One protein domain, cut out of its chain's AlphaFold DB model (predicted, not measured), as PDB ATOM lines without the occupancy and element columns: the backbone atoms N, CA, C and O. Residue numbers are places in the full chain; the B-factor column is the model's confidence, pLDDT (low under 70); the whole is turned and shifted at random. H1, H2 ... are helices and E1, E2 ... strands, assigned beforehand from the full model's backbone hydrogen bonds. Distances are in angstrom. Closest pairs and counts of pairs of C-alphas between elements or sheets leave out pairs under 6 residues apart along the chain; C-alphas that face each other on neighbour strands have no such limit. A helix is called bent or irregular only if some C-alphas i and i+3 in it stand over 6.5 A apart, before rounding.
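Overview. This is residues 127 to 224 of the 225 residues of an uncharacterized protein of termite gut metagenome (UniProt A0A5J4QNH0). What is the overall shape? A twisted, three-stranded antiparallel sheet has the long helix H3 packed across one face, while H2 meets H3 crosswise and grazes the sheet with its last residues, 150 to 153. The hairpin of E2 and E3 reaches to one end of the longest axis and the link from H1 to H2 to the other, with small H1 near H2 and tiny H4 following H3. What are the parts and how large are they together? The printed part has 98 residues with four named helices and three named strands, in the order H1, H2, E1, E2, E3, H3, H4; the sheet's order is E1, E2, E3, and the class is mixed, helices and strands. It is compact, with a radius of gyration of the C-alphas of 13.8 A and spans of 46 by 34 by 25 A.

Along the chain. Where do the first two helices lie? H1 is residues 130 to 134, 8.3 A long, from C-alpha 130 at (35.768, -12.350, 15.965); it is neither bent nor irregular, but only just: C-alphas 130 and 133 are 6.1 A apart. H2 is residues 141 to 153, 18.0 A long. Where are the strands? E1 is residues 169 to 174, 16.1 A, with C-alpha 169 at (19.238, -10.599, 27.898). E2 is residues 179 to 186, 22.9 A, and E3 is residues 189 to 194, 17.0 A. What follows them? H3 is residues 200 to 218, 26.5 A long and neither bent nor irregular, but only just: C-alphas 204 and 207 are 6.5 A apart. H4 is residues 220 to 223, 5.6 A, ending with C-alpha 223 at (14.462, -2.469, -1.538).

Arrangement. How is the sheet joined? E1, E2 and E3 form a meander, each strand the antiparallel neighbour of the one before, and E1 and E2, like E2 and E3, are a hairpin. Between E1 and E2, at 148 degrees, N 170 and O 183 are 2.8 A apart, within hydrogen-bond range; between E2 and E3, at 170 degrees, N 182 and O 193 are also 2.8 A apart. Residues 162 to 163 form a short antiparallel pairing with residues 170 to 171 of E1. What is on the sheet? H3 is on one face, two layers of helix and sheet, at a height over the sheet of 9.9 A; it runs across the strands, at 80 degrees to E2 on the local plane. It lies over E2 and only just over E1, on which 3 of its C-alphas fall; its closest C-alphas to E1 are those of Tyr 171 and Thr 206, 7.4 A apart. How do the helices stand to each other? H2 touches H3 with residues 148 to 153 alone, closest at the C-alphas of Ala 152 and Tyr 214, 5.8 A, and about perpendicular, only just, at 73 degrees. H1 and H2 are close but not clearly touching, with the C-alphas of Met 132 and Leu 146 8.0 A apart; H3 and H4 meet only through their link. Do the helix backbones show hydrogen-bond spacing? Every O i to N i+4 pair is within range in H2, 13 of 15 in H3 and 0 of 1 in H1, where 2 of 2 O i to N i+3 pairs are; H4 is too short for an O i to N i+4 pair.

Size, cuts and confidence. How far does it reach? The two C-alphas farthest apart, those of Asn 139 and Gly 188, are 46.5 A from each other. Is it continuous, and which link is long? The printed part has no cut; the link from H2 to E1, residues 154 to 168, is long. Where is confidence low? Residues 218 to 224 are under 70 in pLDDT, while the mean of the printed part is 88.1.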
ATOM      1  N   VAL A 127      30.154 -18.107  13.867       87.81
ATOM      2  CA  VAL A 127      30.136 -16.681  13.499       87.81
ATOM      3  C   VAL A 127      30.286 -15.725  14.689       87.81
ATOM      4  O   VAL A 127      30.509 -14.529  14.497       87.81
ATOM      5  N   ILE A 128      30.151 -16.229  15.919       87.31
ATOM      6  CA  ILE A 128      30.314 -15.421  17.133       87.31
ATOM      7  C   ILE A 128      31.780 -15.066  17.398       87.31
ATOM      8  O   ILE A 128      32.035 -14.083  18.092       87.31
ATOM      9  N   LEU A 129      32.711 -15.858  16.854       84.12
ATOM     10  CA  LEU A 129      34.149 -15.701  17.035       84.12
ATOM     11  C   LEU A 129      34.658 -14.548  16.153       84.12
ATOM     12  O   LEU A 129      34.535 -14.633  14.925       84.12
ATOM     13  N   PRO A 130      35.229 -13.475  16.733       76.06
ATOM     14  CA  PRO A 130      35.768 -12.350  15.965       76.06
ATOM     15  C   PRO A 130      36.834 -12.765  14.939       76.06
ATOM     16  O   PRO A 130      36.964 -12.158  13.874       76.06
ATOM     17  N   GLU A 131      37.580 -13.833  15.221       83.06
ATOM     18  CA  GLU A 131      38.643 -14.372  14.370       83.06
ATOM     19  C   GLU A 131      38.125 -14.837  13.009       83.06
ATOM     20  O   GLU A 131      38.867 -14.778  12.027       83.06
ATOM     21  N   MET A 132      36.850 -15.229  12.918       86.19
ATOM     22  CA  MET A 132      36.247 -15.693  11.666       86.19
ATOM     23  C   MET A 132      36.256 -14.628  10.569       86.19
ATOM     24  O   MET A 132      36.209 -14.976   9.395       86.19
ATOM     25  N   GLU A 133      36.375 -13.342  10.909       80.31
ATOM     26  CA  GLU A 133      36.519 -12.263   9.920       80.31
ATOM     27  C   GLU A 133      37.814 -12.335   9.110       80.31
ATOM     28  O   GLU A 133      37.895 -11.737   8.039       80.31
ATOM     29  N   LYS A 134      38.831 -13.028   9.626       83.94
ATOM     30  CA  LYS A 134      40.148 -13.162   8.993       83.94
ATOM     31  C   LYS A 134      40.306 -14.487   8.249       83.94
ATOM     32  O   LYS A 134      41.305 -14.675   7.563       83.94
ATOM     33  N   VAL A 135      39.363 -15.413   8.417       85.81
ATOM     34  CA  VAL A 135      39.445 -16.755   7.841       85.81
ATOM     35  C   VAL A 135      38.950 -16.725   6.401       85.81
ATOM     36  O   VAL A 135      37.804 -16.361   6.129       85.81
ATOM     37  N   GLU A 136      39.791 -17.175   5.475       86.12
ATOM     38  CA  GLU A 136      39.354 -17.457   4.114       86.12
ATOM     39  C   GLU A 136      38.594 -18.783   4.080       86.12
ATOM     40  O   GLU A 136      39.136 -19.854   4.347       86.12
ATOM     41  N   LEU A 137      37.303 -18.702   3.763       86.06
ATOM     42  CA  LEU A 137      36.451 -19.871   3.596       86.06
ATOM     43  C   LEU A 137      36.219 -20.164   2.104       86.06
ATOM     44  O   LEU A 137      36.115 -19.231   1.294       86.06
ATOM     45  N   PRO A 138      36.057 -21.447   1.724       87.25
ATOM     46  CA  PRO A 138      35.605 -21.796   0.382       87.25
ATOM     47  C   PRO A 138      34.211 -21.217   0.117       87.25
ATOM     48  O   PRO A 138      33.467 -20.912   1.053       87.25
ATOM     49  N   ASN A 139      33.845 -21.062  -1.157       86.25
ATOM     50  CA  ASN A 139      32.547 -20.513  -1.549       86.25
ATOM     51  C   ASN A 139      31.403 -21.502  -1.256       86.25
ATOM     52  O   ASN A 139      30.994 -22.277  -2.113       86.25
ATOM     53  N   ASN A 140      30.923 -21.501  -0.014       91.00
ATOM     54  CA  ASN A 140      29.897 -22.408   0.486       91.00
ATOM     55  C   ASN A 140      28.901 -21.686   1.401       91.00
ATOM     56  O   ASN A 140      29.053 -20.510   1.743       91.00
ATOM     57  N   ASN A 141      27.890 -22.427   1.841       91.75
ATOM     58  CA  ASN A 141      26.828 -21.938   2.709       91.75
ATOM     59  C   ASN A 141      27.329 -21.329   4.033       91.75
ATOM     60  O   ASN A 141      26.757 -20.340   4.487       91.75
ATOM     61  N   VAL A 142      28.403 -21.857   4.633       92.31
ATOM     62  CA  VAL A 142      28.999 -21.317   5.865       92.31
ATOM     63  C   VAL A 142      29.615 -19.950   5.601       92.31
ATOM     64  O   VAL A 142      29.366 -19.017   6.361       92.31
ATOM     65  N   ARG A 143      30.365 -19.799   4.502       91.31
ATOM     66  CA  ARG A 143      30.927 -18.504   4.094       91.31
ATOM     67  C   ARG A 143      29.829 -17.478   3.826       91.31
ATOM     68  O   ARG A 143      29.917 -16.355   4.317       91.31
ATOM     69  N   CYS A 144      28.797 -17.853   3.070       90.81
ATOM     70  CA  CYS A 144      27.672 -16.960   2.794       90.81
ATOM     71  C   CYS A 144      26.964 -16.526   4.078       90.81
ATOM     72  O   CYS A 144      26.732 -15.334   4.261       90.81
ATOM     73  N   PHE A 145      26.687 -17.463   4.988       93.38
ATOM     74  CA  PHE A 145      26.088 -17.152   6.282       93.38
ATOM     75  C   PHE A 145      26.968 -16.219   7.125       93.38
ATOM     76  O   PHE A 145      26.459 -15.287   7.739       93.38
ATOM     77  N   LEU A 146      28.286 -16.430   7.125       92.44
ATOM     78  CA  LEU A 146      29.236 -15.596   7.858       92.44
ATOM     79  C   LEU A 146      29.234 -14.140   7.364       92.44
ATOM     80  O   LEU A 146      29.201 -13.216   8.174       92.44
ATOM     81  N   PHE A 147      29.221 -13.919   6.046       90.69
ATOM     82  CA  PHE A 147      29.130 -12.563   5.492       90.69
ATOM     83  C   PHE A 147      27.781 -11.909   5.771       90.69
ATOM     84  O   PHE A 147      27.729 -10.751   6.185       90.69
ATOM     85  N   ASP A 148      26.695 -12.664   5.606       91.94
ATOM     86  CA  ASP A 148      25.351 -12.220   5.959       91.94
ATOM     87  C   ASP A 148      25.270 -11.795   7.437       91.94
ATOM     88  O   ASP A 148      24.684 -10.760   7.759       91.94
ATOM     89  N   TRP A 149      25.916 -12.548   8.329       93.75
ATOM     90  CA  TRP A 149      26.045 -12.222   9.746       93.75
ATOM     91  C   TRP A 149      26.842 -10.937   9.988       93.75
ATOM     92  O   TRP A 149      26.396 -10.079  10.754       93.75
ATOM     93  N   PHE A 150      27.992 -10.759   9.327       91.75
ATOM     94  CA  PHE A 150      28.783  -9.530   9.449       91.75
ATOM     95  C   PHE A 150      28.011  -8.293   8.990       91.75
ATOM     96  O   PHE A 150      28.160  -7.217   9.577       91.75
ATOM     97  N   ASP A 151      27.156  -8.436   7.984       91.12
ATOM     98  CA  ASP A 151      26.246  -7.384   7.551       91.12
ATOM     99  C   ASP A 151      25.148  -7.120   8.581       91.12
ATOM    100  O   ASP A 151      24.912  -5.961   8.937       91.12
ATOM    101  N   ALA A 152      24.517  -8.179   9.089       93.81
ATOM    102  CA  ALA A 152      23.399  -8.092  10.019       93.81
ATOM    103  C   ALA A 152      23.795  -7.456  11.356       93.81
ATOM    104  O   ALA A 152      23.166  -6.486  11.788       93.81
ATOM    105  N   ARG A 153      24.871  -7.937  11.994       93.25
ATOM    106  CA  ARG A 153      25.288  -7.481  13.333       93.25
ATOM    107  C   ARG A 153      25.576  -5.987  13.410       93.25
ATOM    108  O   ARG A 153      25.311  -5.357  14.427       93.25
ATOM    109  N   ARG A 154      26.036  -5.379  12.308       92.44
ATOM    110  CA  ARG A 154      26.312  -3.934  12.238       92.44
ATOM    111  C   ARG A 154      25.078  -3.090  12.571       92.44
ATOM    112  O   ARG A 154      25.231  -1.946  12.991       92.44
ATOM    113  N   ARG A 155      23.862  -3.615  12.401       93.12
ATOM    114  CA  ARG A 155      22.621  -2.886  12.691       93.12
ATOM    115  C   ARG A 155      22.308  -2.761  14.186       93.12
ATOM    116  O   ARG A 155      21.574  -1.841  14.560       93.12
ATOM    117  N   TYR A 156      22.859  -3.644  15.012       95.38
ATOM    118  CA  TYR A 156      22.519  -3.776  16.427       95.38
ATOM    119  C   TYR A 156      23.659  -3.248  17.290       95.38
ATOM    120  O   TYR A 156      24.428  -4.012  17.852       95.38
ATOM    121  N   VAL A 157      23.814  -1.928  17.338       95.31
ATOM    122  CA  VAL A 157      24.746  -1.252  18.259       95.31
ATOM    123  C   VAL A 157      24.107  -1.102  19.643       95.31
ATOM    124  O   VAL A 157      22.930  -1.415  19.794       95.31
ATOM    125  N   ASN A 158      24.848  -0.636  20.650       91.81
ATOM    126  CA  ASN A 158      24.345  -0.542  22.027       91.81
ATOM    127  C   ASN A 158      23.030   0.266  22.119       91.81
ATOM    128  O   ASN A 158      22.078  -0.151  22.772       91.81
ATOM    129  N   GLU A 159      22.920   1.354  21.352       92.38
ATOM    130  CA  GLU A 159      21.734   2.220  21.283       92.38
ATOM    131  C   GLU A 159      20.520   1.543  20.623       92.38
ATOM    132  O   GLU A 159      19.383   1.952  20.838       92.38
ATOM    133  N   ASN A 160      20.753   0.511  19.806       92.62
ATOM    134  CA  ASN A 160      19.728  -0.272  19.116       92.62
ATOM    135  C   ASN A 160      19.965  -1.773  19.339       92.62
ATOM    136  O   ASN A 160      20.020  -2.569  18.395       92.62
ATOM    137  N   ASN A 161      20.179  -2.135  20.600       93.44
ATOM    138  CA  ASN A 161      20.430  -3.508  21.005       93.44
ATOM    139  C   ASN A 161      19.161  -4.371  20.844       93.44
ATOM    140  O   ASN A 161      18.025  -3.893  20.908       93.44
ATOM    141  N   LEU A 162      19.359  -5.663  20.598       95.44
ATOM    142  CA  LEU A 162      18.294  -6.601  20.262       95.44
ATOM    143  C   LEU A 162      17.932  -7.452  21.487       95.44
ATOM    144  O   LEU A 162      18.794  -8.196  21.954       95.44
ATOM    145  N   PRO A 163      16.696  -7.397  22.014       94.06
ATOM    146  CA  PRO A 163      16.269  -8.342  23.044       94.06
ATOM    147  C   PRO A 163      16.299  -9.776  22.504       94.06
ATOM    148  O   PRO A 163      15.828 -10.040  21.395       94.06
ATOM    149  N   LEU A 164      16.859 -10.701  23.282       92.75
ATOM    150  CA  LEU A 164      16.941 -12.112  22.917       92.75
ATOM    151  C   LEU A 164      15.833 -12.902  23.618       92.75
ATOM    152  O   LEU A 164      16.011 -13.367  24.745       92.75
ATOM    153  N   LEU A 165      14.713 -13.086  22.908       85.75
ATOM    154  CA  LEU A 165      13.509 -13.749  23.433       85.75
ATOM    155  C   LEU A 165      13.073 -13.097  24.762       85.75
ATOM    156  O   LEU A 165      13.295 -11.905  24.966       85.75
ATOM    157  N   ASP A 166      12.499 -13.884  25.670       83.25
ATOM    158  CA  ASP A 166      12.055 -13.449  26.997       83.25
ATOM    159  C   ASP A 166      13.072 -13.822  28.094       83.25
ATOM    160  O   ASP A 166      12.708 -14.193  29.204       83.25
ATOM    161  N   LEU A 167      14.371 -13.782  27.776       83.19
ATOM    162  CA  LEU A 167      15.447 -14.214  28.684       83.19
ATOM    163  C   LEU A 167      16.028 -13.081  29.552       83.19
ATOM    164  O   LEU A 167      17.028 -13.296  30.231       83.19
ATOM    165  N   GLY A 168      15.504 -11.856  29.450       87.88
ATOM    166  CA  GLY A 168      16.072 -10.672  30.122       87.88
ATOM    167  C   GLY A 168      17.432 -10.212  29.566       87.88
ATOM    168  O   GLY A 168      18.000  -9.221  30.025       87.88
ATOM    169  N   VAL A 169      17.957 -10.901  28.548       93.69
ATOM    170  CA  VAL A 169      19.238 -10.599  27.898       93.69
ATOM    171  C   VAL A 169      19.060  -9.856  26.576       93.69
ATOM    172  O   VAL A 169      18.094 -10.057  25.835       93.69
ATOM    173  N   ARG A 170      20.026  -9.002  26.249       96.06
ATOM    174  CA  ARG A 170      20.053  -8.186  25.033       96.06
ATOM    175  C   ARG A 170      21.394  -8.345  24.327       96.06
ATOM    176  O   ARG A 170      22.437  -8.401  24.966       96.06
ATOM    177  N   TYR A 171      21.358  -8.409  23.005       96.94
ATOM    178  CA  TYR A 171      22.530  -8.500  22.144       96.94
ATOM    179  C   TYR A 171      22.899  -7.135  21.570       96.94
ATOM    180  O   TYR A 171      22.028  -6.407  21.086       96.94
ATOM    181  N   TYR A 172      24.193  -6.826  21.530       97.12
ATOM    182  CA  TYR A 172      24.710  -5.727  20.720       97.12
ATOM    183  C   TYR A 172      26.102  -6.032  20.152       97.12
ATOM    184  O   TYR A 172      26.830  -6.906  20.618       97.12
ATOM    185  N   TYR A 173      26.467  -5.290  19.113       95.81
ATOM    186  CA  TYR A 173      27.737  -5.351  18.412       95.81
ATOM    187  C   TYR A 173      28.527  -4.061  18.642       95.81
ATOM    188  O   TYR A 173      28.053  -2.961  18.331       95.81
ATOM    189  N   LEU A 174      29.751  -4.196  19.154       94.31
ATOM    190  CA  LEU A 174      30.664  -3.083  19.386       94.31
ATOM    191  C   LEU A 174      31.597  -2.916  18.184       94.31
ATOM    192  O   LEU A 174      32.473  -3.737  17.918       94.31
ATOM    193  N   ARG A 175      31.415  -1.830  17.430       91.19
ATOM    194  CA  ARG A 175      32.115  -1.610  16.151       91.19
ATOM    195  C   ARG A 175      33.617  -1.388  16.313       91.19
ATOM    196  O   ARG A 175      34.368  -1.774  15.425       91.19
ATOM    197  N   GLN A 176      34.025  -0.763  17.415       90.12
ATOM    198  CA  GLN A 176      35.408  -0.384  17.704       90.12
ATOM    199  C   GLN A 176      36.299  -1.619  17.841       90.12
ATOM    200  O   GLN A 176      37.369  -1.672  17.243       90.12
ATOM    201  N   THR A 177      35.832  -2.621  18.586       89.25
ATOM    202  CA  THR A 177      36.566  -3.869  18.835       89.25
ATOM    203  C   THR A 177      36.139  -5.010  17.911       89.25
ATOM    204  O   THR A 177      36.823  -6.024  17.841       89.25
ATOM    205  N   ARG A 178      35.053  -4.829  17.142       90.12
ATOM    206  CA  ARG A 178      34.419  -5.849  16.280       90.12
ATOM    207  C   ARG A 178      33.895  -7.055  17.062       90.12
ATOM    208  O   ARG A 178      33.822  -8.171  16.548       90.12
ATOM    209  N   GLU A 179      33.468  -6.812  18.290       91.62
ATOM    210  CA  GLU A 179      33.032  -7.842  19.225       91.62
ATOM    211  C   GLU A 179      31.514  -7.865  19.392       91.62
ATOM    212  O   GLU A 179      30.804  -6.872  19.217       91.62
ATOM    213  N   ASN A 180      31.019  -9.041  19.752       94.69
ATOM    214  CA  ASN A 180      29.618  -9.322  20.008       94.69
ATOM    215  C   ASN A 180      29.419  -9.440  21.518       94.69
ATOM    216  O   ASN A 180      30.137 -10.216  22.145       94.69
ATOM    217  N   TYR A 181      28.442  -8.738  22.080       95.56
ATOM    218  CA  TYR A 181      28.187  -8.698  23.519       95.56
ATOM    219  C   TYR A 181      26.764  -9.139  23.857       95.56
ATOM    220  O   TYR A 181      25.824  -8.935  23.080       95.56
ATOM    221  N   ILE A 182      26.631  -9.743  25.035       96.00
ATOM    222  CA  ILE A 182      25.372 -10.034  25.712       96.00
ATOM    223  C   ILE A 182      25.335  -9.211  26.992       96.00
ATOM    224  O   ILE A 182      26.181  -9.372  27.872       96.00
ATOM    225  N   GLN A 183      24.297  -8.395  27.103       95.50
ATOM    226  CA  GLN A 183      24.008  -7.590  28.271       95.50
ATOM    227  C   GLN A 183      22.777  -8.140  28.987       95.50
ATOM    228  O   GLN A 183      21.746  -8.395  28.362       95.50
ATOM    229  N   TYR A 184      22.872  -8.284  30.301       92.88
ATOM    230  CA  TYR A 184      21.746  -8.576  31.182       92.88
ATOM    231  C   TYR A 184      21.559  -7.424  32.154       92.88
ATOM    232  O   TYR A 184      22.538  -6.866  32.657       92.88
ATOM    233  N   LYS A 185      20.302  -7.069  32.416       86.81
ATOM    234  CA  LYS A 185      19.958  -6.064  33.417       86.81
ATOM    235  C   LYS A 185      18.564  -6.332  33.961       86.81
ATOM    236  O   LYS A 185      17.577  -5.918  33.356       86.81
ATOM    237  N   GLU A 186      18.492  -6.981  35.113       84.75
ATOM    238  CA  GLU A 186      17.230  -7.260  35.795       84.75
ATOM    239  C   GLU A 186      17.441  -7.298  37.312       84.75
ATOM    240  O   GLU A 186      18.495  -7.708  37.788       84.75
ATOM    241  N   ASN A 187      16.448  -6.846  38.082       80.50
ATOM    242  CA  ASN A 187      16.422  -6.941  39.550       80.50
ATOM    243  C   ASN A 187      17.672  -6.402  40.282       80.50
ATOM    244  O   ASN A 187      18.004  -6.850  41.373       80.50
ATOM    245  N   GLY A 188      18.353  -5.410  39.695       81.19
ATOM    246  CA  GLY A 188      19.570  -4.810  40.255       81.19
ATOM    247  C   GLY A 188      20.862  -5.567  39.930       81.19
ATOM    248  O   GLY A 188      21.941  -5.050  40.204       81.19
ATOM    249  N   GLU A 189      20.770  -6.731  39.290       85.62
ATOM    250  CA  GLU A 189      21.911  -7.461  38.753       85.62
ATOM    251  C   GLU A 189      22.160  -7.057  37.300       85.62
ATOM    252  O   GLU A 189      21.240  -6.884  36.495       85.62
ATOM    253  N   SER A 190      23.434  -6.899  36.951       91.88
ATOM    254  CA  SER A 190      23.829  -6.626  35.578       91.88
ATOM    255  C   SER A 190      25.164  -7.257  35.258       91.88
ATOM    256  O   SER A 190      26.093  -7.193  36.063       91.88
ATOM    257  N   TYR A 191      25.273  -7.785  34.049       93.25
ATOM    258  CA  TYR A 191      26.547  -8.173  33.472       93.25
ATOM    259  C   TYR A 191      26.590  -7.770  32.006       93.25
ATOM    260  O   TYR A 191      25.557  -7.652  31.341       93.25
ATOM    261  N   ASP A 192      27.807  -7.583  31.512       95.81
ATOM    262  CA  ASP A 192      28.086  -7.313  30.111       95.81
ATOM    263  C   ASP A 192      29.293  -8.155  29.702       95.81
ATOM    264  O   ASP A 192      30.396  -7.977  30.227       95.81
ATOM    265  N   ILE A 193      29.058  -9.161  28.864       95.19
ATOM    266  CA  ILE A 193      30.059 -10.175  28.523       95.19
ATOM    267  C   ILE A 193      30.122 -10.397  27.020       95.19
ATOM    268  O   ILE A 193      29.129 -10.255  26.305       95.19
ATOM    269  N   LEU A 194      31.286 -10.839  26.543       94.75
ATOM    270  CA  LEU A 194      31.433 -11.317  25.174       94.75
ATOM    271  C   LEU A 194      30.473 -12.481  24.912       94.75
ATOM    272  O   LEU A 194      30.373 -13.417  25.707       94.75
ATOM    273  N   LEU A 195      29.824 -12.470  23.748       94.75
ATOM    274  CA  LEU A 195      28.961 -13.555  23.291       94.75
ATOM    275  C   LEU A 195      29.722 -14.887  23.253       94.75
ATOM    276  O   LEU A 195      29.151 -15.910  23.608       94.75
ATOM    277  N   SER A 196      31.012 -14.881  22.905       92.62
ATOM    278  CA  SER A 196      31.879 -16.070  22.933       92.62
ATOM    279  C   SER A 196      32.076 -16.666  24.333       92.62
ATOM    280  O   SER A 196      32.403 -17.844  24.445       92.62
ATOM    281  N   ASN A 197      31.862 -15.876  25.389       92.81
ATOM    282  CA  ASN A 197      31.963 -16.303  26.788       92.81
ATOM    283  C   ASN A 197      30.589 -16.629  27.398       92.81
ATOM    284  O   ASN A 197      30.515 -17.120  28.522       92.81
ATOM    285  N   ALA A 198      29.495 -16.352  26.680       92.88
ATOM    286  CA  ALA A 198      28.143 -16.667  27.123       92.88
ATOM    287  C   ALA A 198      27.875 -18.183  27.085       92.88
ATOM    288  O   ALA A 198      28.655 -18.957  26.533       92.88
ATOM    289  N   SER A 199      26.742 -18.626  27.633       91.81
ATOM    290  CA  SER A 199      26.349 -20.038  27.564       91.81
ATOM    291  C   SER A 199      26.225 -20.522  26.113       91.81
ATOM    292  O   SER A 199      25.815 -19.772  25.224       91.81
ATOM    293  N   SER A 200      26.509 -21.802  25.859       90.69
ATOM    294  CA  SER A 200      26.398 -22.396  24.516       90.69
ATOM    295  C   SER A 200      24.999 -22.230  23.899       90.69
ATOM    296  O   SER A 200      24.865 -22.104  22.679       90.69
ATOM    297  N   GLY A 201      23.954 -22.159  24.731       91.94
ATOM    298  CA  GLY A 201      22.593 -21.821  24.312       91.94
ATOM    299  C   GLY A 201      22.493 -20.410  23.724       91.94
ATOM    300  O   GLY A 201      22.014 -20.253  22.600       91.94
ATOM    301  N   LEU A 202      23.014 -19.399  24.429       93.12
ATOM    302  CA  LEU A 202      23.051 -18.013  23.948       93.12
ATOM    303  C   LEU A 202      23.921 -17.866  22.699       93.12
ATOM    304  O   LEU A 202      23.501 -17.237  21.727       93.12
ATOM    305  N   GLN A 203      25.082 -18.519  22.680       93.69
ATOM    306  CA  GLN A 203      25.959 -18.582  21.507       93.69
ATOM    307  C   GLN A 203      25.242 -19.133  20.270       93.69
ATOM    308  O   GLN A 203      25.459 -18.652  19.161       93.69
ATOM    309  N   SER A 204      24.356 -20.116  20.460       91.25
ATOM    310  CA  SER A 204      23.644 -20.769  19.360       91.25
ATOM    311  C   SER A 204      22.405 -20.024  18.887       91.25
ATOM    312  O   SER A 204      22.072 -20.060  17.699       91.25
ATOM    313  N   VAL A 205      21.678 -19.405  19.817       93.56
ATOM    314  CA  VAL A 205      20.399 -18.750  19.527       93.56
ATOM    315  C   VAL A 205      20.591 -17.330  19.003       93.56
ATOM    316  O   VAL A 205      19.833 -16.895  18.138       93.56
ATOM    317  N   THR A 206      21.640 -16.633  19.451       95.56
ATOM    318  CA  THR A 206      21.873 -15.224  19.101       95.56
ATOM    319  C   THR A 206      22.026 -15.021  17.591       95.56
ATOM    320  O   THR A 206      21.271 -14.213  17.045       95.56
ATOM    321  N   PRO A 207      22.881 -15.779  16.863       95.19
ATOM    322  CA  PRO A 207      22.966 -15.654  15.411       95.19
ATOM    323  C   PRO A 207      21.636 -15.885  14.702       95.19
ATOM    324  O   PRO A 207      21.317 -15.173  13.757       95.19
ATOM    325  N   MET A 208      20.823 -16.835  15.177       94.31
ATOM    326  CA  MET A 208      19.516 -17.117  14.577       94.31
ATOM    327  C   MET A 208      18.544 -15.947  14.746       94.31
ATOM    328  O   MET A 208      17.892 -15.560  13.777       94.31
ATOM    329  N   ILE A 209      18.458 -15.372  15.948       94.94
ATOM    330  CA  ILE A 209      17.538 -14.266  16.255       94.94
ATOM    331  C   ILE A 209      17.935 -13.012  15.476       94.94
ATOM    332  O   ILE A 209      17.108 -12.436  14.776       94.94
ATOM    333  N   VAL A 210      19.213 -12.633  15.536       95.44
ATOM    334  CA  VAL A 210      19.764 -11.465  14.831       95.44
ATOM    335  C   VAL A 210      19.533 -11.566  13.326       95.44
ATOM    336  O   VAL A 210      19.101 -10.598  12.699       95.44
ATOM    337  N   MET A 211      19.799 -12.740  12.746       94.88
ATOM    338  CA  MET A 211      19.606 -12.980  11.318       94.88
ATOM    339  C   MET A 211      18.133 -12.956  10.932       94.88
ATOM    340  O   MET A 211      17.779 -12.332   9.935       94.88
ATOM    341  N   THR A 212      17.263 -13.575  11.728       93.06
ATOM    342  CA  THR A 212      15.818 -13.574  11.468       93.06
ATOM    343  C   THR A 212      15.250 -12.157  11.537       93.06
ATOM    344  O   THR A 212      14.542 -11.740  10.620       93.06
ATOM    345  N   ASP A 213      15.599 -11.381  12.567       93.94
ATOM    346  CA  ASP A 213      15.169  -9.983  12.703       93.94
ATOM    347  C   ASP A 213      15.696  -9.123  11.543       93.94
ATOM    348  O   ASP A 213      14.943  -8.388  10.900       93.94
ATOM    349  N   TYR A 214      16.965  -9.308  11.166       93.06
ATOM    350  CA  TYR A 214      17.582  -8.561  10.073       93.06
ATOM    351  C   TYR A 214      16.924  -8.853   8.717       93.06
ATOM    352  O   TYR A 214      16.611  -7.925   7.965       93.06
ATOM    353  N   LEU A 215      16.692 -10.130   8.402       90.81
ATOM    354  CA  LEU A 215      16.105 -10.560   7.130       90.81
ATOM    355  C   LEU A 215      14.634 -10.156   6.998       90.81
ATOM    356  O   LEU A 215      14.183  -9.885   5.888       90.81
ATOM    357  N   THR A 216      13.897 -10.089   8.108       88.62
ATOM    358  CA  THR A 216      12.458  -9.783   8.095       88.62
ATOM    359  C   THR A 216      12.158  -8.290   8.203       88.62
ATOM    360  O   THR A 216      11.256  -7.805   7.522       88.62
ATOM    361  N   LYS A 217      12.910  -7.542   9.019       85.00
ATOM    362  CA  LYS A 217      12.638  -6.119   9.288       85.00
ATOM    363  C   LYS A 217      13.561  -5.174   8.538       85.00
ATOM    364  O   LYS A 217      13.115  -4.149   8.033       85.00
ATOM    365  N   CYS A 218      14.852  -5.485   8.475       68.38
ATOM    366  CA  CYS A 218      15.850  -4.528   7.995       68.38
ATOM    367  C   CYS A 218      16.112  -4.639   6.492       68.38
ATOM    368  O   CYS A 218      16.374  -3.630   5.837       68.38
ATOM    369  N   TRP A 219      16.055  -5.847   5.930       59.12
ATOM    370  CA  TRP A 219      16.366  -6.041   4.517       59.12
ATOM    371  C   TRP A 219      15.272  -5.510   3.580       59.12
ATOM    372  O   TRP A 219      15.599  -4.885   2.572       59.12
ATOM    373  N   SER A 220      13.995  -5.640   3.955       53.50
ATOM    374  CA  SER A 220      12.861  -5.088   3.195       53.50
ATOM    375  C   SER A 220      12.959  -3.569   2.981       53.50
ATOM    376  O   SER A 220      12.514  -3.063   1.957       53.50
ATOM    377  N   ILE A 221      13.613  -2.842   3.897       47.81
ATOM    378  CA  ILE A 221      13.796  -1.382   3.814       47.81
ATOM    379  C   ILE A 221      14.816  -0.999   2.726       47.81
ATOM    380  O   ILE A 221      14.676   0.034   2.082       47.81
ATOM    381  N   ARG A 222      15.818  -1.848   2.443       43.06
ATOM    382  CA  ARG A 222      16.818  -1.588   1.385       43.06
ATOM    383  C   ARG A 222      16.284  -1.757  -0.040       43.06
ATOM    384  O   ARG A 222      17.006  -1.442  -0.974       43.06
ATOM    385  N   MET A 223      15.076  -2.287  -0.217       40.81
ATOM    386  CA  MET A 223      14.462  -2.469  -1.538       40.81
ATOM    387  C   MET A 223      13.500  -1.344  -1.928       40.81
ATOM    388  O   MET A 223      12.997  -1.353  -3.046       40.81
ATOM    389  N   GLN A 224      13.229  -0.403  -1.018       33.81
ATOM    390  CA  GLN A 224      12.334   0.737  -1.249       33.81
ATOM    391  C   GLN A 224      13.077   2.023  -1.655       33.81
ATOM    392  O   GLN A 224      12.446   3.071  -1.789       33.81
TER     393      GLN A 224